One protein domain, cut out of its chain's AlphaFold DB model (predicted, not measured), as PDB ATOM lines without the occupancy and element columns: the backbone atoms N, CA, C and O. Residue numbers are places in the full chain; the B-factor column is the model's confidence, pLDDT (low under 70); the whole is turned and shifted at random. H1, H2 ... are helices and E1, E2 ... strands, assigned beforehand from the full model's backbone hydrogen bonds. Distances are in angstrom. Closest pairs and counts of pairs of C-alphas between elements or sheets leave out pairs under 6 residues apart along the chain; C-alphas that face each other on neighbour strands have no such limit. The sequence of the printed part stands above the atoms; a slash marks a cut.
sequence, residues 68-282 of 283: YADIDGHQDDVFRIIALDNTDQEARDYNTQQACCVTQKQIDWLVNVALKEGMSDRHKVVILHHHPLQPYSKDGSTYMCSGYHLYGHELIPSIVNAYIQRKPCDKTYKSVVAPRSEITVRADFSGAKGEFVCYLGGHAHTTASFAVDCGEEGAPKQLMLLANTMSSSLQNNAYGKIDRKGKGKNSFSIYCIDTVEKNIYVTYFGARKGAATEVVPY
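This is residues 68 to 282 of the 283 residues of the protein "Metallophos domain-containing protein" of Parabacteroides sp (UniProt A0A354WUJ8). A strongly twisted six-stranded sheet, E1 E2 E3 E6 E8 E7, runs through the domain; over one face of it is H2, backed by the hairpin E4 and E5 with H1 beside that hairpin, and partly face to face with its other side is a smaller sheet, E9 E10 E11. The 215 printed residues hold two named helices and eleven named strands, in the order E1 E2 H1 E3 H2 E4 E5 E6 E7 E8 E9 E10 E11. The large sheet is mixed, and the sheets E9 E10 E11 and E4 E5 are antiparallel. The class is mixed, helices and strands, though under half of the residues are in named elements. The whole is compact, with a radius of gyration of the C-alphas of 17.5 A, and spans 51 by 49 by 31 A.

Begin at E1, residues 68 to 72, an edge strand of the large sheet; with E2, residues 78 to 83, it makes an antiparallel hairpin, N 69 and O 81 being 2.9 A apart. E2, H1, residues 104 to 114, and E3, residues 123 to 128, form a strand-helix-strand unit, two parallel neighbour strands with a helix between, its crossover right-handed; N 80 and O 124 are 2.8 A apart. H1 is on this sheet but only grazes it, with its residues 110 to 114. Next come H2, residues 155 to 164, and the antiparallel hairpin of E4, residues 169 to 174, and E5, residues 182 to 187, where N 169 and O 187 are 2.8 A apart. H1 and H2 are close but not clearly touching, the same way at a shallow tilt of 20 degrees; their closest C-alphas, of Val 111 and Ile 159, are 7.5 A apart. The closest C-alphas of H1 and E5, those of Gln 104 and Ile 183, are 5.6 A apart; those of H2 and E4, Ala 162 and Cys 169, are 5.9 A apart. E6, residues 195 to 201, is parallel to E3, with N 125 and O 195 2.8 A apart, and to E8, residues 222 to 226, with N 199 and O 223 2.8 A apart. E7, residues 208 to 212, the other edge strand, makes an antiparallel hairpin with E8; N 212 and O 222 are 2.8 A apart. H2 on one face of this sheet makes two layers, helix and sheet, at a height over the sheet of 9.2 A. H2 is only just over E6 and E8, with 3 C-alphas falling on each, and runs along the strands, at 3 degrees to E6 on the local plane. E9, residues 251 to 258, E10, residues 263 to 270, and E11, residues 277 to 281, form a meander, each strand the antiparallel neighbour of the one before; N 254 and O 267, and N 264 and O 280, are each 2.8 A apart. This sheet and the large one form a sandwich, two sheets face to face, with best planes 18 degrees apart. Every O i to N i+4 pair is within hydrogen-bond range in H2, and 6 of 7 in H1.

Find C-alpha 68, where E1 begins, at (40.698, 0.240, 52.047). H1 starts at C-alpha 104, (44.526, 12.607, 40.590), and runs 14.2 A; H2 runs 14.6 A and E6 18.8 A. E9 and E10 are each 22.8 A long, and E11 ends at C-alpha 281, (18.392, -6.151, 45.185).

The C-alphas farthest apart, of Gly 191 and Gly 246, are 52.8 A apart. The printed part has no cut. The links E2 to H1, E3 to H2 and E8 to E9 are long; in the first two, residues 99 to 100 pair in parallel with 148 to 149. Look for pLDDT under 70 at residues 230 to 240, 244 to 249 and 275.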
ATOM      1  N   TYR A  68      41.560   1.420  52.038       98.25
ATOM      2  CA  TYR A  68      40.698   0.240  52.047       98.25
ATOM      3  C   TYR A  68      40.959  -0.644  53.265       98.25
ATOM      4  O   TYR A  68      42.033  -0.604  53.859       98.25
ATOM      5  N   ALA A  69      39.966  -1.438  53.643       96.44
ATOM      6  CA  ALA A  69      40.085  -2.476  54.655       96.44
ATOM      7  C   ALA A  69      39.376  -3.735  54.165       96.44
ATOM      8  O   ALA A  69      38.293  -3.646  53.587       96.44
ATOM      9  N   ASP A  70      39.986  -4.887  54.414       96.50
ATOM     10  CA  ASP A  70      39.393  -6.186  54.127       96.50
ATOM     11  C   ASP A  70      38.846  -6.768  55.434       96.50
ATOM     12  O   ASP A  70      39.558  -6.816  56.437       96.50
ATOM     13  N   ILE A  71      37.578  -7.178  55.430       93.56
ATOM     14  CA  ILE A  71      36.914  -7.838  56.559       93.56
ATOM     15  C   ILE A  71      36.372  -9.198  56.128       93.56
ATOM     16  O   ILE A  71      35.821  -9.341  55.033       93.56
ATOM     17  N   ASP A  72      36.494 -10.191  57.002       91.69
ATOM     18  CA  ASP A  72      35.954 -11.522  56.740       91.69
ATOM     19  C   ASP A  72      34.419 -11.491  56.713       91.69
ATOM     20  O   ASP A  72      33.760 -10.947  57.606       91.69
ATOM     21  N   GLY A  73      33.853 -12.078  55.662       87.38
ATOM     22  CA  GLY A  73      32.429 -12.328  55.502       87.38
ATOM     23  C   GLY A  73      32.033 -13.749  55.909       87.38
ATOM     24  O   GLY A  73      32.769 -14.487  56.563       87.38
ATOM     25  N   HIS A  74      30.827 -14.150  55.510       83.12
ATOM     26  CA  HIS A  74      30.352 -15.525  55.662       83.12
ATOM     27  C   HIS A  74      30.872 -16.410  54.514       83.12
ATOM     28  O   HIS A  74      30.985 -15.934  53.390       83.12
ATOM     29  N   GLN A  75      31.143 -17.696  54.785       75.06
ATOM     30  CA  GLN A  75      31.509 -18.709  53.772       75.06
ATOM     31  C   GLN A  75      32.591 -18.241  52.777       75.06
ATOM     32  O   GLN A  75      32.404 -18.283  51.566       75.06
ATOM     33  N   ASP A  76      33.736 -17.821  53.316       86.06
ATOM     34  CA  ASP A  76      34.953 -17.433  52.588       86.06
ATOM     35  C   ASP A  76      34.918 -16.096  51.831       86.06
ATOM     36  O   ASP A  76      35.950 -15.725  51.259       86.06
ATOM     37  N   ASP A  77      33.804 -15.358  51.842       94.19
ATOM     38  CA  ASP A  77      33.766 -14.001  51.294       94.19
ATOM     39  C   ASP A  77      34.691 -13.056  52.069       94.19
ATOM     40  O   ASP A  77      34.842 -13.154  53.287       94.19
ATOM     41  N   VAL A  78      35.274 -12.094  51.356       96.94
ATOM     42  CA  VAL A  78      36.048 -10.994  51.945       96.94
ATOM     43  C   VAL A  78      35.419  -9.688  51.496       96.94
ATOM     44  O   VAL A  78      35.379  -9.399  50.304       96.94
ATOM     45  N   PHE A  79      34.921  -8.876  52.419       97.31
ATOM     46  CA  PHE A  79      34.423  -7.551  52.070       97.31
ATOM     47  C   PHE A  79      35.572  -6.555  52.062       97.31
ATOM     48  O   PHE A  79      36.164  -6.278  53.100       97.31
ATOM     49  N   ARG A  80      35.845  -5.975  50.894       98.25
ATOM     50  CA  ARG A  80      36.725  -4.819  50.773       98.25
ATOM     51  C   ARG A  80      35.905  -3.547  50.901       98.25
ATOM     52  O   ARG A  80      35.139  -3.202  49.996       98.25
ATOM     53  N   ILE A  81      36.090  -2.846  52.010       98.19
ATOM     54  CA  ILE A  81      35.527  -1.520  52.243       98.19
ATOM     55  C   ILE A  81      36.534  -0.492  51.744       98.19
ATOM     56  O   ILE A  81      37.630  -0.406  52.285       98.19
ATOM     57  N   ILE A  82      36.177   0.284  50.723       98.81
ATOM     58  CA  ILE A  82      37.013   1.361  50.176       98.81
ATOM     59  C   ILE A  82      36.413   2.690  50.621       98.81
ATOM     60  O   ILE A  82      35.321   3.043  50.182       98.81
ATOM     61  N   ALA A  83      37.108   3.430  51.476       98.12
ATOM     62  CA  ALA A  83      36.698   4.761  51.898       98.12
ATOM     63  C   ALA A  83      37.376   5.822  51.032       98.12
ATOM     64  O   ALA A  83      38.603   5.908  51.002       98.12
ATOM     65  N   LEU A  84      36.571   6.619  50.329       98.38
ATOM     66  CA  LEU A  84      37.052   7.761  49.555       98.38
ATOM     67  C   LEU A  84      37.005   9.038  50.400       98.38
ATOM     68  O   LEU A  84      36.108   9.207  51.234       98.38
ATOM     69  N   ASP A  85      37.953   9.940  50.155       97.00
ATOM     70  CA  ASP A  85      37.976  11.282  50.732       97.00
ATOM     71  C   ASP A  85      37.334  12.252  49.738       97.00
ATOM     72  O   ASP A  85      37.905  12.572  48.697       97.00
ATOM     73  N   ASN A  86      36.120  12.707  50.055       94.62
ATOM     74  CA  ASN A  86      35.360  13.658  49.236       94.62
ATOM     75  C   ASN A  86      35.743  15.126  49.489       94.62
ATOM     76  O   ASN A  86      35.088  16.038  48.975       94.62
ATOM     77  N   THR A  87      36.775  15.353  50.297       94.00
ATOM     78  CA  THR A  87      37.356  16.663  50.600       94.00
ATOM     79  C   THR A  87      38.800  16.783  50.116       94.00
ATOM     80  O   THR A  87      39.449  17.786  50.404       94.00
ATOM     81  N   ASP A  88      39.286  15.791  49.367       94.56
ATOM     82  CA  ASP A  88      40.687  15.665  48.981       94.56
ATOM     83  C   ASP A  88      41.103  16.725  47.953       94.56
ATOM     84  O   ASP A  88      40.511  16.875  46.878       94.56
ATOM     85  N   GLN A  89      42.143  17.463  48.321       90.12
ATOM     86  CA  GLN A  89      42.785  18.524  47.558       90.12
ATOM     87  C   GLN A  89      44.207  18.724  48.104       90.12
ATOM     88  O   GLN A  89      44.445  18.569  49.302       90.12
ATOM     89  N   GLU A  90      45.164  19.057  47.234       85.38
ATOM     90  CA  GLU A  90      46.568  19.252  47.643       85.38
ATOM     91  C   GLU A  90      46.797  20.610  48.323       85.38
ATOM     92  O   GLU A  90      47.655  20.750  49.191       85.38
ATOM     93  N   ALA A  91      46.006  21.613  47.946       83.75
ATOM     94  CA  ALA A  91      45.937  22.919  48.588       83.75
ATOM     95  C   ALA A  91      44.477  23.242  48.933       83.75
ATOM     96  O   ALA A  91      43.566  22.498  48.585       83.75
ATOM     97  N   ARG A  92      44.224  24.355  49.628       81.38
ATOM     98  CA  ARG A  92      42.862  24.801  49.990       81.38
ATOM     99  C   ARG A  92      42.179  25.529  48.823       81.38
ATOM    100  O   ARG A  92      41.701  26.647  48.978       81.38
ATOM    101  N   ASP A  93      42.171  24.900  47.652       84.12
ATOM    102  CA  ASP A  93      41.724  25.505  46.392       84.12
ATOM    103  C   ASP A  93      40.197  25.614  46.294       84.12
ATOM    104  O   ASP A  93      39.662  26.505  45.626       84.12
ATOM    105  N   TYR A  94      39.477  24.710  46.961       86.75
ATOM    106  CA  TYR A  94      38.027  24.609  46.877       86.75
ATOM    107  C   TYR A  94      37.370  24.656  48.254       86.75
ATOM    108  O   TYR A  94      37.836  24.080  49.240       86.75
ATOM    109  N   ASN A  95      36.196  25.290  48.298       87.44
ATOM    110  CA  ASN A  95      35.312  25.198  49.449       87.44
ATOM    111  C   ASN A  95      34.649  23.811  49.479       87.44
ATOM    112  O   ASN A  95      33.592  23.602  48.876       87.44
ATOM    113  N   THR A  96      35.253  22.891  50.221       89.06
ATOM    114  CA  THR A  96      34.815  21.497  50.382       89.06
ATOM    115  C   THR A  96      33.445  21.344  51.031       89.06
ATOM    116  O   THR A  96      32.834  20.295  50.879       89.06
ATOM    117  N   GLN A  97      32.889  22.396  51.649       88.06
ATOM    118  CA  GLN A  97      31.489  22.401  52.086       88.06
ATOM    119  C   GLN A  97      30.515  22.276  50.903       88.06
ATOM    120  O   GLN A  97      29.410  21.755  51.068       88.06
ATOM    121  N   GLN A  98      30.905  22.780  49.729       88.62
ATOM    122  CA  GLN A  98      30.107  22.750  48.502       88.62
ATOM    123  C   GLN A  98      30.698  21.813  47.449       88.62
ATOM    124  O   GLN A  98      29.953  21.213  46.683       88.62
ATOM    125  N   ALA A  99      32.020  21.709  47.375       91.25
ATOM    126  CA  ALA A  99      32.702  20.936  46.353       91.25
ATOM    127  C   ALA A  99      33.059  19.541  46.880       91.25
ATOM    128  O   ALA A  99      33.892  19.408  47.773       91.25
ATOM    129  N   CYS A 100      32.477  18.503  46.283       94.62
ATOM    130  CA  CYS A 100      32.991  17.144  46.405       94.62
ATOM    131  C   CYS A 100      34.262  17.045  45.555       94.62
ATOM    132  O   CYS A 100      34.189  17.063  44.320       94.62
ATOM    133  N   CYS A 101      35.411  16.999  46.227       92.50
ATOM    134  CA  CYS A 101      36.737  17.070  45.621       92.50
ATOM    135  C   CYS A 101      37.461  15.732  45.751       92.50
ATOM    136  O   CYS A 101      37.305  15.030  46.747       92.50
ATOM    137  N   VAL A 102      38.238  15.400  44.723       95.69
ATOM    138  CA  VAL A 102      39.176  14.275  44.690       95.69
ATOM    139  C   VAL A 102      40.418  14.717  43.921       95.69
ATOM    140  O   VAL A 102      40.313  15.548  43.013       95.69
ATOM    141  N   THR A 103      41.586  14.168  44.246       96.75
ATOM    142  CA  THR A 103      42.827  14.418  43.498       96.75
ATOM    143  C   THR A 103      43.096  13.334  42.453       96.75
ATOM    144  O   THR A 103      42.576  12.218  42.529       96.75
ATOM    145  N   GLN A 104      43.981  13.628  41.492       97.75
ATOM    146  CA  GLN A 104      44.526  12.607  40.590       97.75
ATOM    147  C   GLN A 104      45.175  11.458  41.379       97.75
ATOM    148  O   GLN A 104      44.989  10.298  41.025       97.75
ATOM    149  N   LYS A 105      45.868  11.766  42.485       97.81
ATOM    150  CA  LYS A 105      46.529  10.777  43.346       97.81
ATOM    151  C   LYS A 105      45.534   9.773  43.933       97.81
ATOM    152  O   LYS A 105      45.784   8.570  43.876       97.81
ATOM    153  N   GLN A 106      44.393  10.243  44.437       98.44
ATOM    154  CA  GLN A 106      43.341   9.363  44.948       98.44
ATOM    155  C   GLN A 106      42.731   8.494  43.843       98.44
ATOM    156  O   GLN A 106      42.472   7.311  44.062       98.44
ATOM    157  N   ILE A 107      42.538   9.045  42.642       98.69
ATOM    158  CA  ILE A 107      42.022   8.283  41.496       98.69
ATOM    159  C   ILE A 107      43.018   7.218  41.038       98.69
ATOM    160  O   ILE A 107      42.627   6.068  40.844       98.69
ATOM    161  N   ASP A 108      44.303   7.554  40.945       98.62
ATOM    162  CA  ASP A 108      45.360   6.599  40.615       98.62
ATOM    163  C   ASP A 108      45.442   5.479  41.657       98.62
ATOM    164  O   ASP A 108      45.558   4.306  41.295       98.62
ATOM    165  N   TRP A 109      45.329   5.817  42.944       98.75
ATOM    166  CA  TRP A 109      45.271   4.836  44.024       98.75
ATOM    167  C   TRP A 109      44.028   3.943  43.925       98.75
ATOM    168  O   TRP A 109      44.146   2.720  44.015       98.75
ATOM    169  N   LEU A 110      42.846   4.511  43.672       98.81
ATOM    170  CA  LEU A 110      41.609   3.742  43.541       98.81
ATOM    171  C   LEU A 110      41.734   2.682  42.438       98.81
ATOM    172  O   LEU A 110      41.397   1.515  42.653       98.81
ATOM    173  N   VAL A 111      42.241   3.073  41.264       98.62
ATOM    174  CA  VAL A 111      42.262   2.196  40.085       98.62
ATOM    175  C   VAL A 111      43.453   1.245  40.020       98.62
ATOM    176  O   VAL A 111      43.349   0.201  39.370       98.62
ATOM    177  N   ASN A 112      44.575   1.579  40.664       97.69
ATOM    178  CA  ASN A 112      45.787   0.755  40.627       97.69
ATOM    179  C   ASN A 112      46.005  -0.067  41.897       97.69
ATOM    180  O   ASN A 112      46.620  -1.127  41.811       97.69
ATOM    181  N   VAL A 113      45.478   0.384  43.036       98.44
ATOM    182  CA  VAL A 113      45.683  -0.246  44.345       98.44
ATOM    183  C   VAL A 113      44.361  -0.782  44.885       98.44
ATOM    184  O   VAL A 113      44.159  -1.996  44.906       98.44
ATOM    185  N   ALA A 114      43.417   0.087  45.253       98.62
ATOM    186  CA  ALA A 114      42.248  -0.320  46.038       98.62
ATOM    187  C   ALA A 114      41.366  -1.367  45.330       98.62
ATOM    188  O   ALA A 114      40.911  -2.324  45.958       98.62
ATOM    189  N   LEU A 115      41.173  -1.238  44.013       98.69
ATOM    190  CA  LEU A 115      40.377  -2.170  43.201       98.69
ATOM    191  C   LEU A 115      41.171  -3.358  42.624       98.69
ATOM    192  O   LEU A 115      40.615  -4.134  41.844       98.69
ATOM    193  N   LYS A 116      42.463  -3.510  42.948       96.94
ATOM    194  CA  LYS A 116      43.334  -4.518  42.312       96.94
ATOM    195  C   LYS A 116      44.208  -5.303  43.278       96.94
ATOM    196  O   LYS A 116      44.288  -6.524  43.165       96.94
ATOM    197  N   GLU A 117      44.891  -4.630  44.192       95.94
ATOM    198  CA  GLU A 117      45.949  -5.241  44.988       95.94
ATOM    199  C   GLU A 117      45.381  -6.263  45.977       95.94
ATOM    200  O   GLU A 117      44.456  -5.971  46.732       95.94
ATOM    201  N   GLY A 118      45.895  -7.495  45.940       95.81
ATOM    202  CA  GLY A 118      45.429  -8.588  46.801       95.81
ATOM    203  C   GLY A 118      44.004  -9.088  46.518       95.81
ATOM    204  O   GLY A 118      43.530  -9.976  47.223       95.81
ATOM    205  N   MET A 119      43.321  -8.568  45.490       97.75
ATOM    206  CA  MET A 119      41.950  -8.960  45.161       97.75
ATOM    207  C   MET A 119      41.876 -10.398  44.633       97.75
ATOM    208  O   MET A 119      42.702 -10.855  43.843       97.75
ATOM    209  N   SER A 120      40.806 -11.095  45.005       97.50
ATOM    210  CA  SER A 120      40.450 -12.438  44.532       97.50
ATOM    211  C   SER A 120      38.967 -12.507  44.177       97.50
ATOM    212  O   SER A 120      38.205 -11.620  44.543       97.50
ATOM    213  N   ASP A 121      38.514 -13.593  43.549       96.31
ATOM    214  CA  ASP A 121      37.090 -13.765  43.201       96.31
ATOM    215  C   ASP A 121      36.157 -13.821  44.433       96.31
ATOM    216  O   ASP A 121      34.975 -13.508  44.329       96.31
ATOM    217  N   ARG A 122      36.710 -14.121  45.618       96.44
ATOM    218  CA  ARG A 122      36.024 -14.032  46.925       96.44
ATOM    219  C   ARG A 122      35.739 -12.606  47.415       96.44
ATOM    220  O   ARG A 122      34.988 -12.430  48.367       96.44
ATOM    221  N   HIS A 123      36.367 -11.589  46.824       98.19
ATOM    222  CA  HIS A 123      36.221 -10.226  47.326       98.19
ATOM    223  C   HIS A 123      34.875  -9.617  46.919       98.19
ATOM    224  O   HIS A 123      34.448  -9.748  45.771       98.19
ATOM    225  N   LYS A 124      34.242  -8.899  47.847       97.94
ATOM    226  CA  LYS A 124      33.008  -8.126  47.684       97.94
ATOM    227  C   LYS A 124      33.306  -6.662  47.992       97.94
ATOM    228  O   LYS A 124      33.727  -6.337  49.095       97.94
ATOM    229  N   VAL A 125      33.134  -5.777  47.020       98.56
ATOM    230  CA  VAL A 125      33.558  -4.378  47.120       98.56
ATOM    231  C   VAL A 125      32.387  -3.497  47.527       98.56
ATOM    232  O   VAL A 125      31.373  -3.437  46.828       98.56
ATOM    233  N   VAL A 126      32.569  -2.769  48.627       98.56
ATOM    234  CA  VAL A 126      31.690  -1.685  49.073       98.56
ATOM    235  C   VAL A 126      32.500  -0.395  49.083       98.56
ATOM    236  O   VAL A 126      33.581  -0.346  49.668       98.56
ATOM    237  N   ILE A 127      31.986   0.655  48.450       98.81
ATOM    238  CA  ILE A 127      32.665   1.956  48.398       98.81
ATOM    239  C   ILE A 127      31.910   2.956  49.270       98.81
ATOM    240  O   ILE A 127      30.718   3.189  49.069       98.81
ATOM    241  N   LEU A 128      32.603   3.566  50.230       98.31
ATOM    242  CA  LEU A 128      32.084   4.672  51.023       98.31
ATOM    243  C   LEU A 128      32.334   5.978  50.266       98.31
ATOM    244  O   LEU A 128      33.476   6.317  49.952       98.31
ATOM    245  N   HIS A 129      31.253   6.693  49.965       97.44
ATOM    246  CA  HIS A 129      31.279   7.962  49.248       97.44
ATOM    247  C   HIS A 129      30.206   8.884  49.831       97.44
ATOM    248  O   HIS A 129      29.010   8.657  49.629       97.44
ATOM    249  N   HIS A 130      30.610   9.917  50.577       95.50
ATOM    250  CA  HIS A 130      29.686  10.774  51.326       95.50
ATOM    251  C   HIS A 130      28.603  11.409  50.447       95.50
ATOM    252  O   HIS A 130      27.422  11.350  50.796       95.50
ATOM    253  N   HIS A 131      28.968  11.982  49.298       95.00
ATOM    254  CA  HIS A 131      27.999  12.640  48.415       95.00
ATOM    255  C   HIS A 131      27.232  11.638  47.533       95.00
ATOM    256  O   HIS A 131      27.856  10.771  46.923       95.00
ATOM    257  N   PRO A 132      25.902  11.776  47.371       95.62
ATOM    258  CA  PRO A 132      25.120  11.035  46.393       95.62
ATOM    259  C   PRO A 132      25.706  11.156  44.983       95.62
ATOM    260  O   PRO A 132      25.948  12.262  44.494       95.62
ATOM    261  N   LEU A 133      25.902  10.020  44.313       97.25
ATOM    262  CA  LEU A 133      26.424   9.930  42.944       97.25
ATOM    263  C   LEU A 133      25.324  10.248  41.916       97.25
ATOM    264  O   LEU A 133      24.928   9.414  41.109       97.25
ATOM    265  N   GLN A 134      24.771  11.457  42.013       95.31
ATOM    266  CA  GLN A 134      23.737  12.012  41.139       95.31
ATOM    267  C   GLN A 134      24.009  13.510  40.907       95.31
ATOM    268  O   GLN A 134      24.679  14.146  41.729       95.31
ATOM    269  N   PRO A 135      23.474  14.115  39.832       92.94
ATOM    270  CA  PRO A 135      23.515  15.564  39.648       92.94
ATOM    271  C   PRO A 135      22.810  16.295  40.789       92.94
ATOM    272  O   PRO A 135      21.818  15.792  41.316       92.94
ATOM    273  N   TYR A 136      23.268  17.504  41.123       91.88
ATOM    274  CA  TYR A 136      22.549  18.379  42.050       91.88
ATOM    275  C   TYR A 136      21.121  18.645  41.568       91.88
ATOM    276  O   TYR A 136      20.899  18.942  40.392       91.88
ATOM    277  N   SER A 137      20.172  18.600  42.500       87.94
ATOM    278  CA  SER A 137      18.778  18.927  42.238       87.94
ATOM    279  C   SER A 137      18.229  19.927  43.250       87.94
ATOM    280  O   SER A 137      18.303  19.735  44.464       87.94
ATOM    281  N   LYS A 138      17.618  20.999  42.730       83.94
ATOM    282  CA  LYS A 138      16.926  22.010  43.541       83.94
ATOM    283  C   LYS A 138      15.512  21.577  43.942       83.94
ATOM    284  O   LYS A 138      15.013  22.038  44.963       83.94
ATOM    285  N   ASP A 139      14.858  20.743  43.134       84.38
ATOM    286  CA  ASP A 139      13.476  20.295  43.356       84.38
ATOM    287  C   ASP A 139      13.379  18.956  44.107       84.38
ATOM    288  O   ASP A 139      12.282  18.521  44.450       84.38
ATOM    289  N   GLY A 140      14.520  18.333  44.410       80.38
ATOM    290  CA  GLY A 140      14.594  17.061  45.124       80.38
ATOM    291  C   GLY A 140      14.373  15.830  44.247       80.38
ATOM    292  O   GLY A 140      14.177  14.739  44.775       80.38
ATOM    293  N   SER A 141      14.425  15.981  42.919       87.88
ATOM    294  CA  SER A 141      14.423  14.856  41.970       87.88
ATOM    295  C   SER A 141      15.634  13.923  42.108       87.88
ATOM    296  O   SER A 141      15.559  12.764  41.705       87.88
ATOM    297  N   THR A 142      16.729  14.392  42.709       91.56
ATOM    298  CA  THR A 142      17.899  13.582  43.085       91.56
ATOM    299  C   THR A 142      18.211  13.786  44.561       91.56
ATOM    300  O   THR A 142      17.805  14.785  45.147       91.56
ATOM    301  N   TYR A 143      18.976  12.879  45.168       91.50
ATOM    302  CA  TYR A 143      19.389  13.024  46.567       91.50
ATOM    303  C   TYR A 143      20.579  13.974  46.768       91.50
ATOM    304  O   TYR A 143      20.925  14.287  47.909       91.50
ATOM    305  N   MET A 144      21.204  14.462  45.693       91.94
ATOM    306  CA  MET A 144      22.264  15.467  45.765       91.94
ATOM    307  C   MET A 144      21.642  16.846  46.031       91.94
ATOM    308  O   MET A 144      21.375  17.633  45.125       91.94
ATOM    309  N   CYS A 145      21.362  17.117  47.303       85.50
ATOM    310  CA  CYS A 145      20.548  18.249  47.743       85.50
ATOM    311  C   CYS A 145      21.294  19.581  47.902       85.50
ATOM    312  O   CYS A 145      20.677  20.615  48.155       85.50
ATOM    313  N   SER A 146      22.620  19.550  47.845       87.94
ATOM    314  CA  SER A 146      23.504  20.712  47.944       87.94
ATOM    315  C   SER A 146      24.884  20.347  47.409       87.94
ATOM    316  O   SER A 146      25.208  19.164  47.278       87.94
ATOM    317  N   GLY A 147      25.694  21.361  47.113       90.81
ATOM    318  CA  GLY A 147      27.030  21.169  46.570       90.81
ATOM    319  C   GLY A 147      27.047  20.626  45.138       90.81
ATOM    320  O   GLY A 147      26.033  20.600  44.442       90.81
ATOM    321  N   TYR A 148      28.229  20.226  44.685       93.62
ATOM    322  CA  TYR A 148      28.476  19.696  43.348       93.62
ATOM    323  C   TYR A 148      29.674  18.742  43.348       93.62
ATOM    324  O   TYR A 148      30.570  18.838  44.182       93.62
ATOM    325  N   HIS A 149      29.704  17.840  42.368       96.38
ATOM    326  CA  HIS A 149      30.881  17.023  42.069       96.38
ATOM    327  C   HIS A 149      31.856  17.837  41.232       96.38
ATOM    328  O   HIS A 149      31.496  18.255  40.129       96.38
ATOM    329  N   LEU A 150      33.075  18.062  41.735       95.75
ATOM    330  CA  LEU A 150      34.053  18.909  41.053       95.75
ATOM    331  C   LEU A 150      34.338  18.401  39.635       95.75
ATOM    332  O   LEU A 150      34.320  19.201  38.709       95.75
ATOM    333  N   TYR A 151      34.497  17.086  39.464       96.38
ATOM    334  CA  TYR A 151      34.812  16.422  38.190       96.38
ATOM    335  C   TYR A 151      33.636  15.615  37.613       96.38
ATOM    336  O   TYR A 151      33.828  14.664  36.860       96.38
ATOM    337  N   GLY A 152      32.405  16.001  37.961       95.12
ATOM    338  CA  GLY A 152      31.193  15.313  37.518       95.12
ATOM    339  C   GLY A 152      30.853  14.077  38.354       95.12
ATOM    340  O   GLY A 152      31.718  13.361  38.849       95.12
ATOM    341  N   HIS A 153      29.554  13.833  38.518       95.62
ATOM    342  CA  HIS A 153      29.027  12.754  39.360       95.62
ATOM    343  C   HIS A 153      29.312  11.344  38.806       95.62
ATOM    344  O   HIS A 153      29.245  10.372  39.550       95.62
ATOM    345  N   GLU A 154      29.667  11.239  37.522       96.50
ATOM    346  CA  GLU A 154      29.946   9.987  36.804       96.50
ATOM    347  C   GLU A 154      31.396   9.493  36.963       96.50
ATOM    348  O   GLU A 154      31.685   8.358  36.585       96.50
ATOM    349  N   LEU A 155      32.317  10.295  37.522       97.94
ATOM    350  CA  LEU A 155      33.741   9.940  37.659       97.94
ATOM    351  C   LEU A 155      33.936   8.581  38.350       97.94
ATOM    352  O   LEU A 155      34.493   7.658  37.759       97.94
ATOM    353  N   ILE A 156      33.446   8.436  39.584       98.56
ATOM    354  CA  ILE A 156      33.555   7.181  40.341       98.56
ATOM    355  C   ILE A 156      32.692   6.062  39.715       98.56
ATOM    356  O   ILE A 156      33.231   4.981  39.461       98.56
ATOM    357  N   PRO A 157      31.406   6.293  39.365       98.50
ATOM    358  CA  PRO A 157      30.565   5.284  38.716       98.50
ATOM    359  C   PRO A 157      31.140   4.681  37.438       98.50
ATOM    360  O   PRO A 157      30.962   3.492  37.177       98.50
ATOM    361  N   SER A 158      31.823   5.475  36.620       98.25
ATOM    362  CA  SER A 158      32.395   5.010  35.353       98.25
ATOM    363  C   SER A 158      33.672   4.181  35.539       98.25
ATOM    364  O   SER A 158      33.881   3.230  34.781       98.25
ATOM    365  N   ILE A 159      34.475   4.465  36.573       98.75
ATOM    366  CA  ILE A 159      35.578   3.594  37.014       98.75
ATOM    367  C   ILE A 159      35.021   2.238  37.451       98.75
ATOM    368  O   ILE A 159      35.467   1.192  36.977       98.75
ATOM    369  N   VAL A 160      34.012   2.251  38.326       98.75
ATOM    370  CA  VAL A 160      33.386   1.027  38.840       98.75
ATOM    371  C   VAL A 160      32.689   0.253  37.726       98.75
ATOM    372  O   VAL A 160      32.799  -0.968  37.677       98.75
ATOM    373  N   ASN A 161      32.057   0.938  36.772       98.56
ATOM    374  CA  ASN A 161      31.478   0.308  35.590       98.56
ATOM    375  C   ASN A 161      32.535  -0.478  34.797       98.56
ATOM    376  O   ASN A 161      32.316  -1.632  34.434       98.56
ATOM    377  N   ALA A 162      33.707   0.123  34.563       98.38
ATOM    378  CA  ALA A 162      34.803  -0.553  33.878       98.38
ATOM    379  C   ALA A 162      35.341  -1.753  34.679       98.38
ATOM    380  O   ALA A 162      35.620  -2.804  34.101       98.38
ATOM    381  N   TYR A 163      35.411  -1.631  36.008       98.62
ATOM    382  CA  TYR A 163      35.778  -2.724  36.908       98.62
ATOM    383  C   TYR A 163      34.769  -3.885  36.889       98.62
ATOM    384  O   TYR A 163      35.191  -5.041  36.830       98.62
ATOM    385  N   ILE A 164      33.460  -3.601  36.893       98.00
ATOM    386  CA  ILE A 164      32.393  -4.614  36.797       98.00
ATOM    387  C   ILE A 164      32.471  -5.333  35.449       98.00
ATOM    388  O   ILE A 164      32.436  -6.559  35.394       98.00
ATOM    389  N   GLN A 165      32.613  -4.573  34.361       97.56
ATOM    390  CA  GLN A 165      32.657  -5.108  33.000       97.56
ATOM    391  C   GLN A 165      34.009  -5.737  32.621       97.56
ATOM    392  O   GLN A 165      34.136  -6.256  31.516       97.56
ATOM    393  N   ARG A 166      35.018  -5.687  33.505       97.88
ATOM    394  CA  ARG A 166      36.386  -6.168  33.238       97.88
ATOM    395  C   ARG A 166      36.980  -5.566  31.966       97.88
ATOM    396  O   ARG A 166      37.519  -6.276  31.121       97.88
ATOM    397  N   LYS A 167      36.863  -4.248  31.812       97.00
ATOM    398  CA  LYS A 167      37.356  -3.530  30.631       97.00
ATOM    399  C   LYS A 167      38.317  -2.402  31.000       97.00
ATOM    400  O   LYS A 167      38.254  -1.883  32.117       97.00
ATOM    401  N   PRO A 168      39.190  -1.982  30.074       97.56
ATOM    402  CA  PRO A 168      39.962  -0.762  30.251       97.56
ATOM    403  C   PRO A 168      39.065   0.475  30.411       97.56
ATOM    404  O   PRO A 168      37.982   0.562  29.830       97.56
ATOM    405  N   CYS A 169      39.545   1.452  31.172       96.62
ATOM    406  CA  CYS A 169      38.972   2.780  31.325       96.62
ATOM    407  C   CYS A 169      40.049   3.816  30.994       96.62
ATOM    408  O   CYS A 169      41.053   3.906  31.701       96.62
ATOM    409  N   ASP A 170      39.832   4.582  29.927       97.06
ATOM    410  CA  ASP A 170      40.641   5.748  29.568       97.06
ATOM    411  C   ASP A 170      39.692   6.927  29.335       97.06
ATOM    412  O   ASP A 170      39.014   7.010  28.306       97.06
ATOM    413  N   LYS A 171      39.532   7.771  30.356       97.25
ATOM    414  CA  LYS A 171      38.578   8.889  30.356       97.25
ATOM    415  C   LYS A 171      39.179  10.095  31.064       97.25
ATOM    416  O   LYS A 171      39.874   9.955  32.065       97.25
ATOM    417  N   THR A 172      38.886  11.290  30.560       97.81
ATOM    418  CA  THR A 172      39.307  12.558  31.175       97.81
ATOM    419  C   THR A 172      38.090  13.374  31.584       97.81
ATOM    420  O   THR A 172      37.162  13.555  30.796       97.81
ATOM    421  N   TYR A 173      38.118  13.885  32.810       97.25
ATOM    422  CA  TYR A 173      37.043  14.630  33.451       97.25
ATOM    423  C   TYR A 173      37.543  16.030  33.754       97.25
ATOM    424  O   TYR A 173      38.628  16.199  34.305       97.25
ATOM    425  N   LYS A 174      36.752  17.038  33.397       96.69
ATOM    426  CA  LYS A 174      37.104  18.444  33.608       96.69
ATOM    427  C   LYS A 174      36.389  18.972  34.833       96.69
ATOM    428  O   LYS A 174      35.224  18.631  35.047       96.69
ATOM    429  N   SER A 175      37.052  19.836  35.591       95.06
ATOM    430  CA  SER A 175      36.392  20.490  36.708       95.06
ATOM    431  C   SER A 175      35.259  21.400  36.219       95.06
ATOM    432  O   SER A 175      35.335  22.037  35.159       95.06
ATOM    433  N   VAL A 176      34.193  21.492  37.011       91.88
ATOM    434  CA  VAL A 176      33.067  22.405  36.748       91.88
ATOM    435  C   VAL A 176      33.364  23.853  37.164       91.88
ATOM    436  O   VAL A 176      32.607  24.759  36.820       91.88
ATOM    437  N   VAL A 177      34.482  24.081  37.864       88.00
ATOM    438  CA  VAL A 177      34.957  25.391  38.341       88.00
ATOM    439  C   VAL A 177      36.132  25.871  37.485       88.00
ATOM    440  O   VAL A 177      36.961  25.066  37.071       88.00
ATOM    441  N   ALA A 178      36.207  27.177  37.212       81.31
ATOM    442  CA  ALA A 178      37.313  27.791  36.474       81.31
ATOM    443  C   ALA A 178      38.456  28.247  37.415       81.31
ATOM    444  O   ALA A 178      38.146  28.778  38.482       81.31
ATOM    445  N   PRO A 179      39.742  28.137  37.015       82.81
ATOM    446  CA  PRO A 179      40.234  27.519  35.780       82.81
ATOM    447  C   PRO A 179      39.988  26.005  35.776       82.81
ATOM    448  O   PRO A 179      40.083  25.350  36.810       82.81
ATOM    449  N   ARG A 180      39.628  25.459  34.605       84.44
ATOM    450  CA  ARG A 180      39.251  24.047  34.495       84.44
ATOM    451  C   ARG A 180      40.486  23.158  34.613       84.44
ATOM    452  O   ARG A 180      41.279  23.114  33.676       84.44
ATOM    453  N   SER A 181      40.627  22.474  35.742       92.00
ATOM    454  CA  SER A 181      41.575  21.379  35.934       92.00
ATOM    455  C   SER A 181      41.008  20.090  35.340       92.00
ATOM    456  O   SER A 181      39.819  20.009  35.008       92.00
ATOM    457  N   GLU A 182      41.852  19.073  35.190       95.94
ATOM    458  CA  GLU A 182      41.449  17.776  34.655       95.94
ATOM    459  C   GLU A 182      41.928  16.643  35.563       95.94
ATOM    460  O   GLU A 182      42.995  16.726  36.167       95.94
ATOM    461  N   ILE A 183      41.122  15.585  35.632       97.31
ATOM    462  CA  ILE A 183      41.508  14.269  36.135       97.31
ATOM    463  C   ILE A 183      41.450  13.301  34.966       97.31
ATOM    464  O   ILE A 183      40.457  13.260  34.237       97.31
ATOM    465  N   THR A 184      42.482  12.481  34.819       98.06
ATOM    466  CA  THR A 184      42.525  11.424  33.815       98.06
ATOM    467  C   THR A 184      42.526  10.067  34.501       98.06
ATOM    468  O   THR A 184      43.432   9.729  35.255       98.06
ATOM    469  N   VAL A 185      41.523   9.253  34.201       98.31
ATOM    470  CA  VAL A 185      41.464   7.848  34.594       98.31
ATOM    471  C   VAL A 185      42.179   7.032  33.528       98.31
ATOM    472  O   VAL A 185      41.767   7.060  32.372       98.31
ATOM    473  N   ARG A 186      43.211   6.278  33.920       96.62
ATOM    474  CA  ARG A 186      43.851   5.250  33.088       96.62
ATOM    475  C   ARG A 186      43.951   3.959  33.874       96.62
ATOM    476  O   ARG A 186      44.820   3.806  34.726       96.62
ATOM    477  N   ALA A 187      43.051   3.034  33.585       96.94
ATOM    478  CA  ALA A 187      42.959   1.770  34.289       96.94
ATOM    479  C   ALA A 187      42.742   0.619  33.311       96.94
ATOM    480  O   ALA A 187      41.881   0.695  32.444       96.94
ATOM    481  N   ASP A 188      43.469  -0.479  33.491       97.50
ATOM    482  CA  ASP A 188      43.125  -1.761  32.872       97.50
ATOM    483  C   ASP A 188      42.497  -2.694  33.913       97.50
ATOM    484  O   ASP A 188      43.171  -3.087  34.868       97.50
ATOM    485  N   PHE A 189      41.215  -3.024  33.748       98.50
ATOM    486  CA  PHE A 189      40.492  -3.970  34.604       98.50
ATOM    487  C   PHE A 189      40.242  -5.329  33.939       98.50
ATOM    488  O   PHE A 189      39.488  -6.134  34.485       98.50
ATOM    489  N   SER A 190      40.883  -5.630  32.805       97.12
ATOM    490  CA  SER A 190      40.674  -6.893  32.075       97.12
ATOM    491  C   SER A 190      40.961  -8.134  32.928       97.12
ATOM    492  O   SER A 190      40.300  -9.159  32.792       97.12
ATOM    493  N   GLY A 191      41.918  -8.027  33.856       95.69
ATOM    494  CA  GLY A 191      42.246  -9.069  34.835       95.69
ATOM    495  C   GLY A 191      41.699  -8.826  36.244       95.69
ATOM    496  O   GLY A 191      42.125  -9.511  37.173       95.69
ATOM    497  N   ALA A 192      40.818  -7.839  36.438       97.00
ATOM    498  CA  ALA A 192      40.322  -7.491  37.765       97.00
ATOM    499  C   ALA A 192      39.521  -8.643  38.394       97.00
ATOM    500  O   ALA A 192      38.877  -9.442  37.710       97.00
ATOM    501  N   LYS A 193      39.572  -8.715  39.721       98.12
ATOM    502  CA  LYS A 193      38.958  -9.758  40.549       98.12
ATOM    503  C   LYS A 193      37.992  -9.136  41.540       98.12
ATOM    504  O   LYS A 193      38.108  -7.950  41.807       98.12
ATOM    505  N   GLY A 194      37.067  -9.934  42.068       97.31
ATOM    506  CA  GLY A 194      36.078  -9.505  43.060       97.31
ATOM    507  C   GLY A 194      34.834  -8.850  42.461       97.31
ATOM    508  O   GLY A 194      34.787  -8.480  41.295       97.31
ATOM    509  N   GLU A 195      33.790  -8.713  43.256       97.25
ATOM    510  CA  GLU A 195      32.454  -8.330  42.809       97.25
ATOM    511  C   GLU A 195      32.053  -6.999  43.441       97.25
ATOM    512  O   GLU A 195      32.200  -6.827  44.646       97.25
ATOM    513  N   PHE A 196      31.554  -6.046  42.653       98.25
ATOM    514  CA  PHE A 196      31.006  -4.810  43.213       98.25
ATOM    515  C   PHE A 196      29.621  -5.063  43.817       98.25
ATOM    516  O   PHE A 196      28.766  -5.664  43.167       98.25
ATOM    517  N   VAL A 197      29.406  -4.578  45.042       98.06
ATOM    518  CA  VAL A 197      28.136  -4.713  45.765       98.06
ATOM    519  C   VAL A 197      27.350  -3.409  45.715       98.06
ATOM    520  O   VAL A 197      26.272  -3.352  45.128       98.06
ATOM    521  N   CYS A 198      27.859  -2.352  46.352       98.50
ATOM    522  CA  CYS A 198      27.157  -1.076  46.442       98.50
ATOM    523  C   CYS A 198      28.067   0.082  46.870       98.50
ATOM    524  O   CYS A 198      29.186  -0.101  47.357       98.50
ATOM    525  N   TYR A 199      27.528   1.289  46.728       98.56
ATOM    526  CA  TYR A 199      28.004   2.479  47.415       98.56
ATOM    527  C   TYR A 199      27.221   2.689  48.711       98.56
ATOM    528  O   TYR A 199      25.993   2.560  48.726       98.56
ATOM    529  N   LEU A 200      27.912   3.099  49.772       97.25
ATOM    530  CA  LEU A 200      27.299   3.641  50.982       97.25
ATOM    531  C   LEU A 200      27.650   5.126  51.088       97.25
ATOM    532  O   LEU A 200      28.820   5.492  51.021       97.25
ATOM    533  N   GLY A 201      26.645   5.981  51.260       94.69
ATOM    534  CA  GLY A 201      26.856   7.426  51.355       94.69
ATOM    535  C   GLY A 201      25.990   8.121  52.387       94.69
ATOM    536  O   GLY A 201      25.291   7.484  53.171       94.69
ATOM    537  N   GLY A 202      26.037   9.449  52.388       90.94
ATOM    538  CA  GLY A 202      25.370  10.309  53.358       90.94
ATOM    539  C   GLY A 202      24.801  11.563  52.701       90.94
ATOM    540  O   GLY A 202      23.965  11.468  51.802       90.94
ATOM    541  N   HIS A 203      25.232  12.732  53.187       90.31
ATOM    542  CA  HIS A 203      24.883  14.085  52.708       90.31
ATOM    543  C   HIS A 203      23.404  14.499  52.806       90.31
ATOM    544  O   HIS A 203      23.074  15.480  53.462       90.31
ATOM    545  N   ALA A 204      22.481  13.731  52.224       87.38
ATOM    546  CA  ALA A 204      21.059  14.071  52.123       87.38
ATOM    547  C   ALA A 204      20.302  14.014  53.464       87.38
ATOM    548  O   ALA A 204      19.139  14.414  53.545       87.38
ATOM    549  N   HIS A 205      20.944  13.503  54.522       85.56
ATOM    550  CA  HIS A 205      20.376  13.378  55.870       85.56
ATOM    551  C   HIS A 205      19.049  12.591  55.889       85.56
ATOM    552  O   HIS A 205      18.123  12.890  56.653       85.56
ATOM    553  N   THR A 206      18.965  11.566  55.044       83.31
ATOM    554  CA  THR A 206      17.816  10.678  54.878       83.31
ATOM    555  C   THR A 206      18.302   9.292  54.475       83.31
ATOM    556  O   THR A 206      19.407   9.138  53.966       83.31
ATOM    557  N   THR A 207      17.459   8.285  54.652       86.25
ATOM    558  CA  THR A 207      17.704   6.956  54.086       86.25
ATOM    559  C   THR A 207      17.166   6.891  52.666       86.25
ATOM    560  O   THR A 207      16.011   7.258  52.438       86.25
ATOM    561  N   ALA A 208      17.938   6.333  51.746       88.75
ATOM    562  CA  ALA A 208      17.510   6.105  50.373       88.75
ATOM    563  C   ALA A 208      18.245   4.916  49.757       88.75
ATOM    564  O   ALA A 208      19.300   4.516  50.242       88.75
ATOM    565  N   SER A 209      17.677   4.386  48.684       93.06
ATOM    566  CA  SER A 209      18.275   3.389  47.804       93.06
ATOM    567  C   SER A 209      17.969   3.832  46.371       93.06
ATOM    568  O   SER A 209      16.830   4.192  46.066       93.06
ATOM    569  N   PHE A 210      18.981   3.907  45.509       94.50
ATOM    570  CA  PHE A 210      18.787   4.308  44.114       94.50
ATOM    571  C   PHE A 210      19.853   3.713  43.196       94.50
ATOM    572  O   PHE A 210      20.963   3.394  43.627       94.50
ATOM    573  N   ALA A 211      19.492   3.562  41.921       96.00
ATOM    574  CA  ALA A 211      20.436   3.191  40.879       96.00
ATOM    575  C   ALA A 211      21.334   4.388  40.538       96.00
ATOM    576  O   ALA A 211      20.848   5.510  40.391       96.00
ATOM    577  N   VAL A 212      22.632   4.134  40.428       97.25
ATOM    578  CA  VAL A 212      23.644   5.124  40.059       97.25
ATOM    579  C   VAL A 212      23.880   5.053  38.558       97.25
ATOM    580  O   VAL A 212      24.147   3.976  38.025       97.25
ATOM    581  N   ASP A 213      23.786   6.201  37.893       94.88
ATOM    582  CA  ASP A 213      24.140   6.333  36.483       94.88
ATOM    583  C   ASP A 213      25.660   6.494  36.340       94.88
ATOM    584  O   ASP A 213      26.301   7.226  37.098       94.88
ATOM    585  N   CYS A 214      26.242   5.789  35.374       93.81
ATOM    586  CA  CYS A 214      27.663   5.865  35.048       93.81
ATOM    587  C   CYS A 214      27.951   6.509  33.684       93.81
ATOM    588  O   CYS A 214      29.098   6.479  33.227       93.81
ATOM    589  N   GLY A 215      26.925   7.083  33.046       89.44
ATOM    590  CA  GLY A 215      27.026   7.776  31.764       89.44
ATOM    591  C   GLY A 215      27.186   6.834  30.568       89.44
ATOM    592  O   GLY A 215      27.692   7.245  29.524       89.44
ATOM    593  N   GLU A 216      26.818   5.556  30.710       92.25
ATOM    594  CA  GLU A 216      26.896   4.544  29.652       92.25
ATOM    595  C   GLU A 216      25.570   3.779  29.551       92.25
ATOM    596  O   GLU A 216      25.120   3.148  30.510       92.25
ATOM    597  N   GLU A 217      24.940   3.836  28.377       90.12
ATOM    598  CA  GLU A 217      23.682   3.139  28.110       90.12
ATOM    599  C   GLU A 217      23.871   1.616  28.198       90.12
ATOM    600  O   GLU A 217      24.827   1.060  27.661       90.12
ATOM    601  N   GLY A 218      22.951   0.934  28.886       88.94
ATOM    602  CA  GLY A 218      23.012  -0.518  29.073       88.94
ATOM    603  C   GLY A 218      24.068  -0.994  30.075       88.94
ATOM    604  O   GLY A 218      24.284  -2.201  30.190       88.94
ATOM    605  N   ALA A 219      24.716  -0.086  30.811       92.94
ATOM    606  CA  ALA A 219      25.661  -0.458  31.855       92.94
ATOM    607  C   ALA A 219      25.004  -1.315  32.958       92.94
ATOM    608  O   ALA A 219      23.825  -1.119  33.279       92.94
ATOM    609  N   PRO A 220      25.760  -2.241  33.583       93.06
ATOM    610  CA  PRO A 220      25.298  -2.977  34.751       93.06
ATOM    611  C   PRO A 220      24.778  -2.049  35.849       93.06
ATOM    612  O   PRO A 220      25.342  -0.982  36.107       93.06
ATOM    613  N   LYS A 221      23.716  -2.490  36.529       93.31
ATOM    614  CA  LYS A 221      23.128  -1.759  37.650       93.31
ATOM    615  C   LYS A 221      24.182  -1.536  38.735       93.31
ATOM    616  O   LYS A 221      24.819  -2.476  39.199       93.31
ATOM    617  N   GLN A 222      24.304  -0.293  39.185       97.44
ATOM    618  CA  GLN A 222      25.069   0.068  40.372       97.44
ATOM    619  C   GLN A 222      24.113   0.632  41.419       97.44
ATOM    620  O   GLN A 222      23.248   1.445  41.095       97.44
ATOM    621  N   LEU A 223      24.239   0.194  42.670       97.88
ATOM    622  CA  LEU A 223      23.347   0.593  43.757       97.88
ATOM    623  C   LEU A 223      24.062   1.538  44.722       97.88
ATOM    624  O   LEU A 223      25.152   1.222  45.191       97.88
ATOM    625  N   MET A 224      23.417   2.647  45.085       97.88
ATOM    626  CA  MET A 224      23.823   3.472  46.221       97.88
ATOM    627  C   MET A 224      22.761   3.447  47.314       97.88
ATOM    628  O   MET A 224      21.568   3.618  47.051       97.88
ATOM    629  N   LEU A 225      23.215   3.253  48.550       96.12
ATOM    630  CA  LEU A 225      22.415   3.354  49.761       96.12
ATOM    631  C   LEU A 225      22.855   4.597  50.534       96.12
ATOM    632  O   LEU A 225      24.035   4.766  50.836       96.12
ATOM    633  N   LEU A 226      21.902   5.452  50.896       92.31
ATOM    634  CA  LEU A 226      22.171   6.547  51.823       92.31
ATOM    635  C   LEU A 226      21.937   6.073  53.249       92.31
ATOM    636  O   LEU A 226      20.850   5.593  53.601       92.31
ATOM    637  N   ALA A 227      22.990   6.202  54.047       85.19
ATOM    638  CA  ALA A 227      22.984   5.935  55.462       85.19
ATOM    639  C   ALA A 227      22.038   6.894  56.175       85.19
ATOM    640  O   ALA A 227      21.895   8.076  55.846       85.19
ATOM    641  N   ASN A 228      21.384   6.353  57.193       77.25
ATOM    642  CA  ASN A 228      20.614   7.171  58.100       77.25
ATOM    643  C   ASN A 228      21.542   8.116  58.882       77.25
ATOM    644  O   ASN A 228      22.736   7.861  59.014       77.25
ATOM    645  N   THR A 229      21.002   9.212  59.403       73.12
ATOM    646  CA  THR A 229      21.806  10.237  60.068       73.12
ATOM    647  C   THR A 229      21.481  10.353  61.551       73.12
ATOM    648  O   THR A 229      20.324  10.325  61.969       73.12
ATOM    649  N   MET A 230      22.527  10.579  62.347       69.31
ATOM    650  CA  MET A 230      22.418  11.013  63.742       69.31
ATOM    651  C   MET A 230      22.366  12.544  63.879       69.31
ATOM    652  O   MET A 230      22.433  13.078  64.983       69.31
ATOM    653  N   SER A 231      22.265  13.282  62.769       67.81
ATOM    654  CA  SER A 231      22.193  14.740  62.795       67.81
ATOM    655  C   SER A 231      20.815  15.213  63.240       67.81
ATOM    656  O   SER A 231      19.791  14.795  62.699       67.81
ATOM    657  N   SER A 232      20.773  16.185  64.153       59.31
ATOM    658  CA  SER A 232      19.541  16.886  64.524       59.31
ATOM    659  C   SER A 232      19.055  17.886  63.465       59.31
ATOM    660  O   SER A 232      18.001  18.504  63.666       59.31
ATOM    661  N   SER A 233      19.830  18.080  62.387       61.56
ATOM    662  CA  SER A 233      19.569  19.048  61.319       61.56
ATOM    663  C   SER A 233      18.260  18.744  60.591       61.56
ATOM    664  O   SER A 233      17.970  17.606  60.222       61.56
ATOM    665  N   LEU A 234      17.460  19.791  60.386       54.38
ATOM    666  CA  LEU A 234      16.194  19.757  59.650       54.38
ATOM    667  C   LEU A 234      16.385  19.968  58.145       54.38
ATOM    668  O   LEU A 234      15.381  20.109  57.448       54.38
ATOM    669  N   GLN A 235      17.635  20.021  57.660       55.28
ATOM    670  CA  GLN A 235      17.961  20.499  56.313       55.28
ATOM    671  C   GLN A 235      17.168  19.819  55.198       55.28
ATOM    672  O   GLN A 235      17.045  20.423  54.142       55.28
ATOM    673  N   ASN A 236      16.588  18.629  55.417       59.09
ATOM    674  CA  ASN A 236      15.912  17.928  54.338       59.09
ATOM    675  C   ASN A 236      14.696  17.069  54.708       59.09
ATOM    676  O   ASN A 236      14.627  15.874  54.433       59.09
ATOM    677  N   ASN A 237      13.656  17.711  55.255       60.47
ATOM    678  CA  ASN A 237      12.334  17.080  55.409       60.47
ATOM    679  C   ASN A 237      11.684  16.662  54.069       60.47
ATOM    680  O   ASN A 237      10.786  15.818  54.085       60.47
ATOM    681  N   ALA A 238      12.131  17.221  52.935       64.56
ATOM    682  CA  ALA A 238      11.627  16.895  51.598       64.56
ATOM    683  C   ALA A 238      11.929  15.444  51.175       64.56
ATOM    684  O   ALA A 238      11.126  14.838  50.476       64.56
ATOM    685  N   TYR A 239      13.012  14.843  51.682       68.38
ATOM    686  CA  TYR A 239      13.410  13.465  51.352       68.38
ATOM    687  C   TYR A 239      12.793  12.396  52.276       68.38
ATOM    688  O   TYR A 239      13.192  11.231  52.277       68.38
ATOM    689  N   GLY A 240      11.797  12.800  53.070       61.94
ATOM    690  CA  GLY A 240      10.592  12.017  53.344       61.94
ATOM    691  C   GLY A 240      10.664  10.818  54.289       61.94
ATOM    692  O   GLY A 240       9.618  10.464  54.823       61.94
ATOM    693  N   LYS A 241      11.821  10.198  54.553       75.00
ATOM    694  CA  LYS A 241      11.856   8.923  55.300       75.00
ATOM    695  C   LYS A 241      12.204   9.038  56.786       75.00
ATOM    696  O   LYS A 241      12.009   8.067  57.503       75.00
ATOM    697  N   ILE A 242      12.651  10.194  57.283       76.25
ATOM    698  CA  ILE A 242      13.022  10.384  58.702       76.25
ATOM    699  C   ILE A 242      11.989  11.260  59.424       76.25
ATOM    700  O   ILE A 242      11.617  12.329  58.926       76.25
ATOM    701  N   ASP A 243      11.495  10.817  60.586       73.31
ATOM    702  CA  ASP A 243      10.549  11.592  61.407       73.31
ATOM    703  C   ASP A 243      11.268  12.446  62.451       73.31
ATOM    704  O   ASP A 243      11.602  12.011  63.547       73.31
ATOM    705  N   ARG A 244      11.494  13.715  62.113       69.94
ATOM    706  CA  ARG A 244      12.271  14.639  62.948       69.94
ATOM    707  C   ARG A 244      11.433  15.402  63.985       69.94
ATOM    708  O   ARG A 244      11.952  16.345  64.591       69.94
ATOM    709  N   LYS A 245      10.156  15.051  64.199       64.75
ATOM    710  CA  LYS A 245       9.299  15.701  65.210       64.75
ATOM    711  C   LYS A 245       9.587  15.138  66.617       64.75
ATOM    712  O   LYS A 245       9.266  13.997  66.912       64.75
ATOM    713  N   GLY A 246      10.147  15.955  67.518       61.78
ATOM    714  CA  GLY A 246      10.317  15.619  68.947       61.78
ATOM    715  C   GLY A 246      11.750  15.266  69.389       61.78
ATOM    716  O   GLY A 246      12.723  15.741  68.803       61.78
ATOM    717  N   LYS A 247      11.884  14.479  70.473       53.97
ATOM    718  CA  LYS A 247      13.158  14.174  71.172       53.97
ATOM    719  C   LYS A 247      13.960  12.984  70.597       53.97
ATOM    720  O   LYS A 247      15.003  12.654  71.145       53.97
ATOM    721  N   GLY A 248      13.518  12.358  69.504       56.34
ATOM    722  CA  GLY A 248      14.103  11.122  68.958       56.34
ATOM    723  C   GLY A 248      14.757  11.266  67.583       56.34
ATOM    724  O   GLY A 248      14.477  10.455  66.720       56.34
ATOM    725  N   LYS A 249      15.581  12.294  67.340       65.19
ATOM    726  CA  LYS A 249      16.100  12.619  65.991       65.19
ATOM    727  C   LYS A 249      17.200  11.692  65.464       65.19
ATOM    728  O   LYS A 249      17.530  11.779  64.285       65.19
ATOM    729  N   ASN A 250      17.791  10.876  66.330       73.69
ATOM    730  CA  ASN A 250      18.899  10.013  65.952       73.69
ATOM    731  C   ASN A 250      18.349   8.727  65.359       73.69
ATOM    732  O   ASN A 250      17.443   8.105  65.923       73.69
ATOM    733  N   SER A 251      18.923   8.320  64.241       80.25
ATOM    734  CA  SER A 251      18.553   7.074  63.609       80.25
ATOM    735  C   SER A 251      19.732   6.489  62.851       80.25
ATOM    736  O   SER A 251      20.561   7.207  62.300       80.25
ATOM    737  N   PHE A 252      19.810   5.167  62.855       85.88
ATOM    738  CA  PHE A 252      20.836   4.396  62.165       85.88
ATOM    739  C   PHE A 252      20.167   3.229  61.437       85.88
ATOM    740  O   PHE A 252      18.975   2.959  61.626       85.88
ATOM    741  N   SER A 253      20.925   2.566  60.577       88.25
ATOM    742  CA  SER A 253      20.468   1.384  59.854       88.25
ATOM    743  C   SER A 253      21.457   0.251  60.074       88.25
ATOM    744  O   SER A 253      22.661   0.489  60.130       88.25
ATOM    745  N   ILE A 254      20.943  -0.969  60.160       91.50
ATOM    746  CA  ILE A 254      21.738  -2.189  60.039       91.50
ATOM    747  C   ILE A 254      21.552  -2.700  58.614       91.50
ATOM    748  O   ILE A 254      20.417  -2.854  58.156       91.50
ATOM    749  N   TYR A 255      22.666  -2.941  57.930       92.94
ATOM    750  CA  TYR A 255      22.707  -3.500  56.584       92.94
ATOM    751  C   TYR A 255      23.214  -4.938  56.674       92.94
ATOM    752  O   TYR A 255      24.316  -5.171  57.163       92.94
ATOM    753  N   CYS A 256      22.412  -5.890  56.210       94.25
ATOM    754  CA  CYS A 256      22.832  -7.270  56.003       94.25
ATOM    755  C   CYS A 256      22.991  -7.486  54.500       94.25
ATOM    756  O   CYS A 256      22.013  -7.359  53.765       94.25
ATOM    757  N   ILE A 257      24.214  -7.756  54.048       94.50
ATOM    758  CA  ILE A 257      24.504  -8.029  52.640       94.50
ATOM    759  C   ILE A 257      24.534  -9.542  52.463       94.50
ATOM    760  O   ILE A 257      25.447 -10.204  52.948       94.50
ATOM    761  N   ASP A 258      23.544 -10.069  51.754       94.19
ATOM    762  CA  ASP A 258      23.507 -11.464  51.345       94.19
ATOM    763  C   ASP A 258      24.143 -11.602  49.958       94.19
ATOM    764  O   ASP A 258      23.670 -11.073  48.944       94.19
ATOM    765  N   THR A 259      25.279 -12.287  49.926       91.81
ATOM    766  CA  THR A 259      26.092 -12.485  48.725       91.81
ATOM    767  C   THR A 259      25.631 -13.657  47.869       91.81
ATOM    768  O   THR A 259      26.020 -13.724  46.698       91.81
ATOM    769  N   VAL A 260      24.775 -14.524  48.416       91.31
ATOM    770  CA  VAL A 260      24.173 -15.671  47.735       91.31
ATOM    771  C   VAL A 260      22.883 -15.240  47.045       91.31
ATOM    772  O   VAL A 260      22.737 -15.453  45.844       91.31
ATOM    773  N   GLU A 261      21.979 -14.577  47.769       93.25
ATOM    774  CA  GLU A 261      20.702 -14.091  47.226       93.25
ATOM    775  C   GLU A 261      20.821 -12.768  46.456       93.25
ATOM    776  O   GLU A 261      19.864 -12.341  45.813       93.25
ATOM    777  N   LYS A 262      21.983 -12.108  46.520       92.94
ATOM    778  CA  LYS A 262      22.231 -10.791  45.905       92.94
ATOM    779  C   LYS A 262      21.283  -9.691  46.404       92.94
ATOM    780  O   LYS A 262      20.903  -8.773  45.671       92.94
ATOM    781  N   ASN A 263      20.963  -9.747  47.697       95.75
ATOM    782  CA  ASN A 263      20.084  -8.804  48.379       95.75
ATOM    783  C   ASN A 263      20.798  -8.077  49.520       95.75
ATOM    784  O   ASN A 263      21.649  -8.634  50.207       95.75
ATOM    785  N   ILE A 264      20.406  -6.826  49.759       96.12
ATOM    786  CA  ILE A 264      20.753  -6.086  50.972       96.12
ATOM    787  C   ILE A 264      19.480  -5.890  51.789       96.12
ATOM    788  O   ILE A 264      18.555  -5.197  51.361       96.12
ATOM    789  N   TYR A 265      19.437  -6.475  52.981       95.44
ATOM    790  CA  TYR A 265      18.358  -6.274  53.943       95.44
ATOM    791  C   TYR A 265      18.721  -5.097  54.832       95.44
ATOM    792  O   TYR A 265      19.744  -5.104  55.519       95.44
ATOM    793  N   VAL A 266      17.872  -4.080  54.829       92.56
ATOM    794  CA  VAL A 266      18.066  -2.867  55.613       92.56
ATOM    795  C   VAL A 266      17.044  -2.846  56.735       92.56
ATOM    796  O   VAL A 266      15.841  -2.802  56.487       92.56
ATOM    797  N   THR A 267      17.523  -2.851  57.977       90.62
ATOM    798  CA  THR A 267      16.688  -2.649  59.168       90.62
ATOM    799  C   THR A 267      16.955  -1.268  59.738       90.62
ATOM    800  O   THR A 267      18.102  -0.900  59.990       90.62
ATOM    801  N   TYR A 268      15.899  -0.495  59.951       85.75
ATOM    802  CA  TYR A 268      15.985   0.890  60.387       85.75
ATOM    803  C   TYR A 268      15.647   1.034  61.866       85.75
ATOM    804  O   TYR A 268      14.646   0.497  62.339       85.75
ATOM    805  N   PHE A 269      16.435   1.842  62.571       83.88
ATOM    806  CA  PHE A 269      16.252   2.127  63.991       83.88
ATOM    807  C   PHE A 269      16.111   3.630  64.229       83.88
ATOM    808  O   PHE A 269      16.826   4.433  63.630       83.88
ATOM    809  N   GLY A 270      15.214   4.012  65.139       81.50
ATOM    810  CA  GLY A 270      14.983   5.406  65.524       81.50
ATOM    811  C   GLY A 270      13.906   6.108  64.689       81.50
ATOM    812  O   GLY A 270      12.896   5.509  64.323       81.50
ATOM    813  N   ALA A 271      14.106   7.400  64.424       75.94
ATOM    814  CA  ALA A 271      13.154   8.285  63.752       75.94
ATOM    815  C   ALA A 271      12.951   7.975  62.257       75.94
ATOM    816  O   ALA A 271      13.411   8.713  61.392       75.94
ATOM    817  N   ARG A 272      12.210   6.920  61.909       76.00
ATOM    818  CA  ARG A 272      11.812   6.622  60.520       76.00
ATOM    819  C   ARG A 272      10.304   6.766  60.313       76.00
ATOM    820  O   ARG A 272       9.510   6.371  61.158       76.00
ATOM    821  N   LYS A 273       9.915   7.283  59.146       73.00
ATOM    822  CA  LYS A 273       8.550   7.226  58.611       73.00
ATOM    823  C   LYS A 273       8.398   5.967  57.754       73.00
ATOM    824  O   LYS A 273       9.169   5.766  56.818       73.00
ATOM    825  N   GLY A 274       7.383   5.153  58.034       72.44
ATOM    826  CA  GLY A 274       7.070   3.950  57.253       72.44
ATOM    827  C   GLY A 274       7.717   2.668  57.787       72.44
ATOM    828  O   GLY A 274       8.028   2.575  58.972       72.44
ATOM    829  N   ALA A 275       7.865   1.663  56.918       63.97
ATOM    830  CA  ALA A 275       8.285   0.314  57.304       63.97
ATOM    831  C   ALA A 275       9.685   0.281  57.944       63.97
ATOM    832  O   ALA A 275      10.608   0.957  57.480       63.97
ATOM    833  N   ALA A 276       9.831  -0.545  58.983       76.44
ATOM    834  CA  ALA A 276      11.073  -0.718  59.739       76.44
ATOM    835  C   ALA A 276      12.137  -1.543  58.994       76.44
ATOM    836  O   ALA A 276      13.305  -1.500  59.368       76.44
ATOM    837  N   THR A 277      11.754  -2.255  57.934       78.44
ATOM    838  CA  THR A 277      12.637  -3.116  57.136       78.44
ATOM    839  C   THR A 277      12.412  -2.902  55.638       78.44
ATOM    840  O   THR A 277      11.281  -2.668  55.208       78.44
ATOM    841  N   GLU A 278      13.477  -2.990  54.844       85.75
ATOM    842  CA  GLU A 278      13.485  -2.877  53.376       85.75
ATOM    843  C   GLU A 278      14.438  -3.937  52.793       85.75
ATOM    844  O   GLU A 278      15.475  -4.217  53.389       85.75
ATOM    845  N   VAL A 279      14.092  -4.536  51.649       86.69
ATOM    846  CA  VAL A 279      14.969  -5.464  50.908       86.69
ATOM    847  C   VAL A 279      15.344  -4.803  49.592       86.69
ATOM    848  O   VAL A 279      14.462  -4.366  48.852       86.69
ATOM    849  N   VAL A 280      16.642  -4.706  49.312       87.12
ATOM    850  CA  VAL A 280      17.176  -3.997  48.147       87.12
ATOM    851  C   VAL A 280      18.036  -4.949  47.306       87.12
ATOM    852  O   VAL A 280      19.144  -5.283  47.729       87.12
ATOM    853  N   PRO A 281      17.578  -5.363  46.110       81.44
ATOM    854  CA  PRO A 281      18.392  -6.151  45.185       81.44
ATOM    855  C   PRO A 281      19.529  -5.304  44.601       81.44
ATOM    856  O   PRO A 281      19.276  -4.188  44.119       81.44
ATOM    857  N   TYR A 282      20.761  -5.817  44.601       85.31
ATOM    858  CA  TYR A 282      21.928  -5.089  44.074       85.31
ATOM    859  C   TYR A 282      22.477  -5.634  42.751       85.31
ATOM    860  O   TYR A 282      23.324  -4.972  42.155       85.31
TER     861      TYR A 282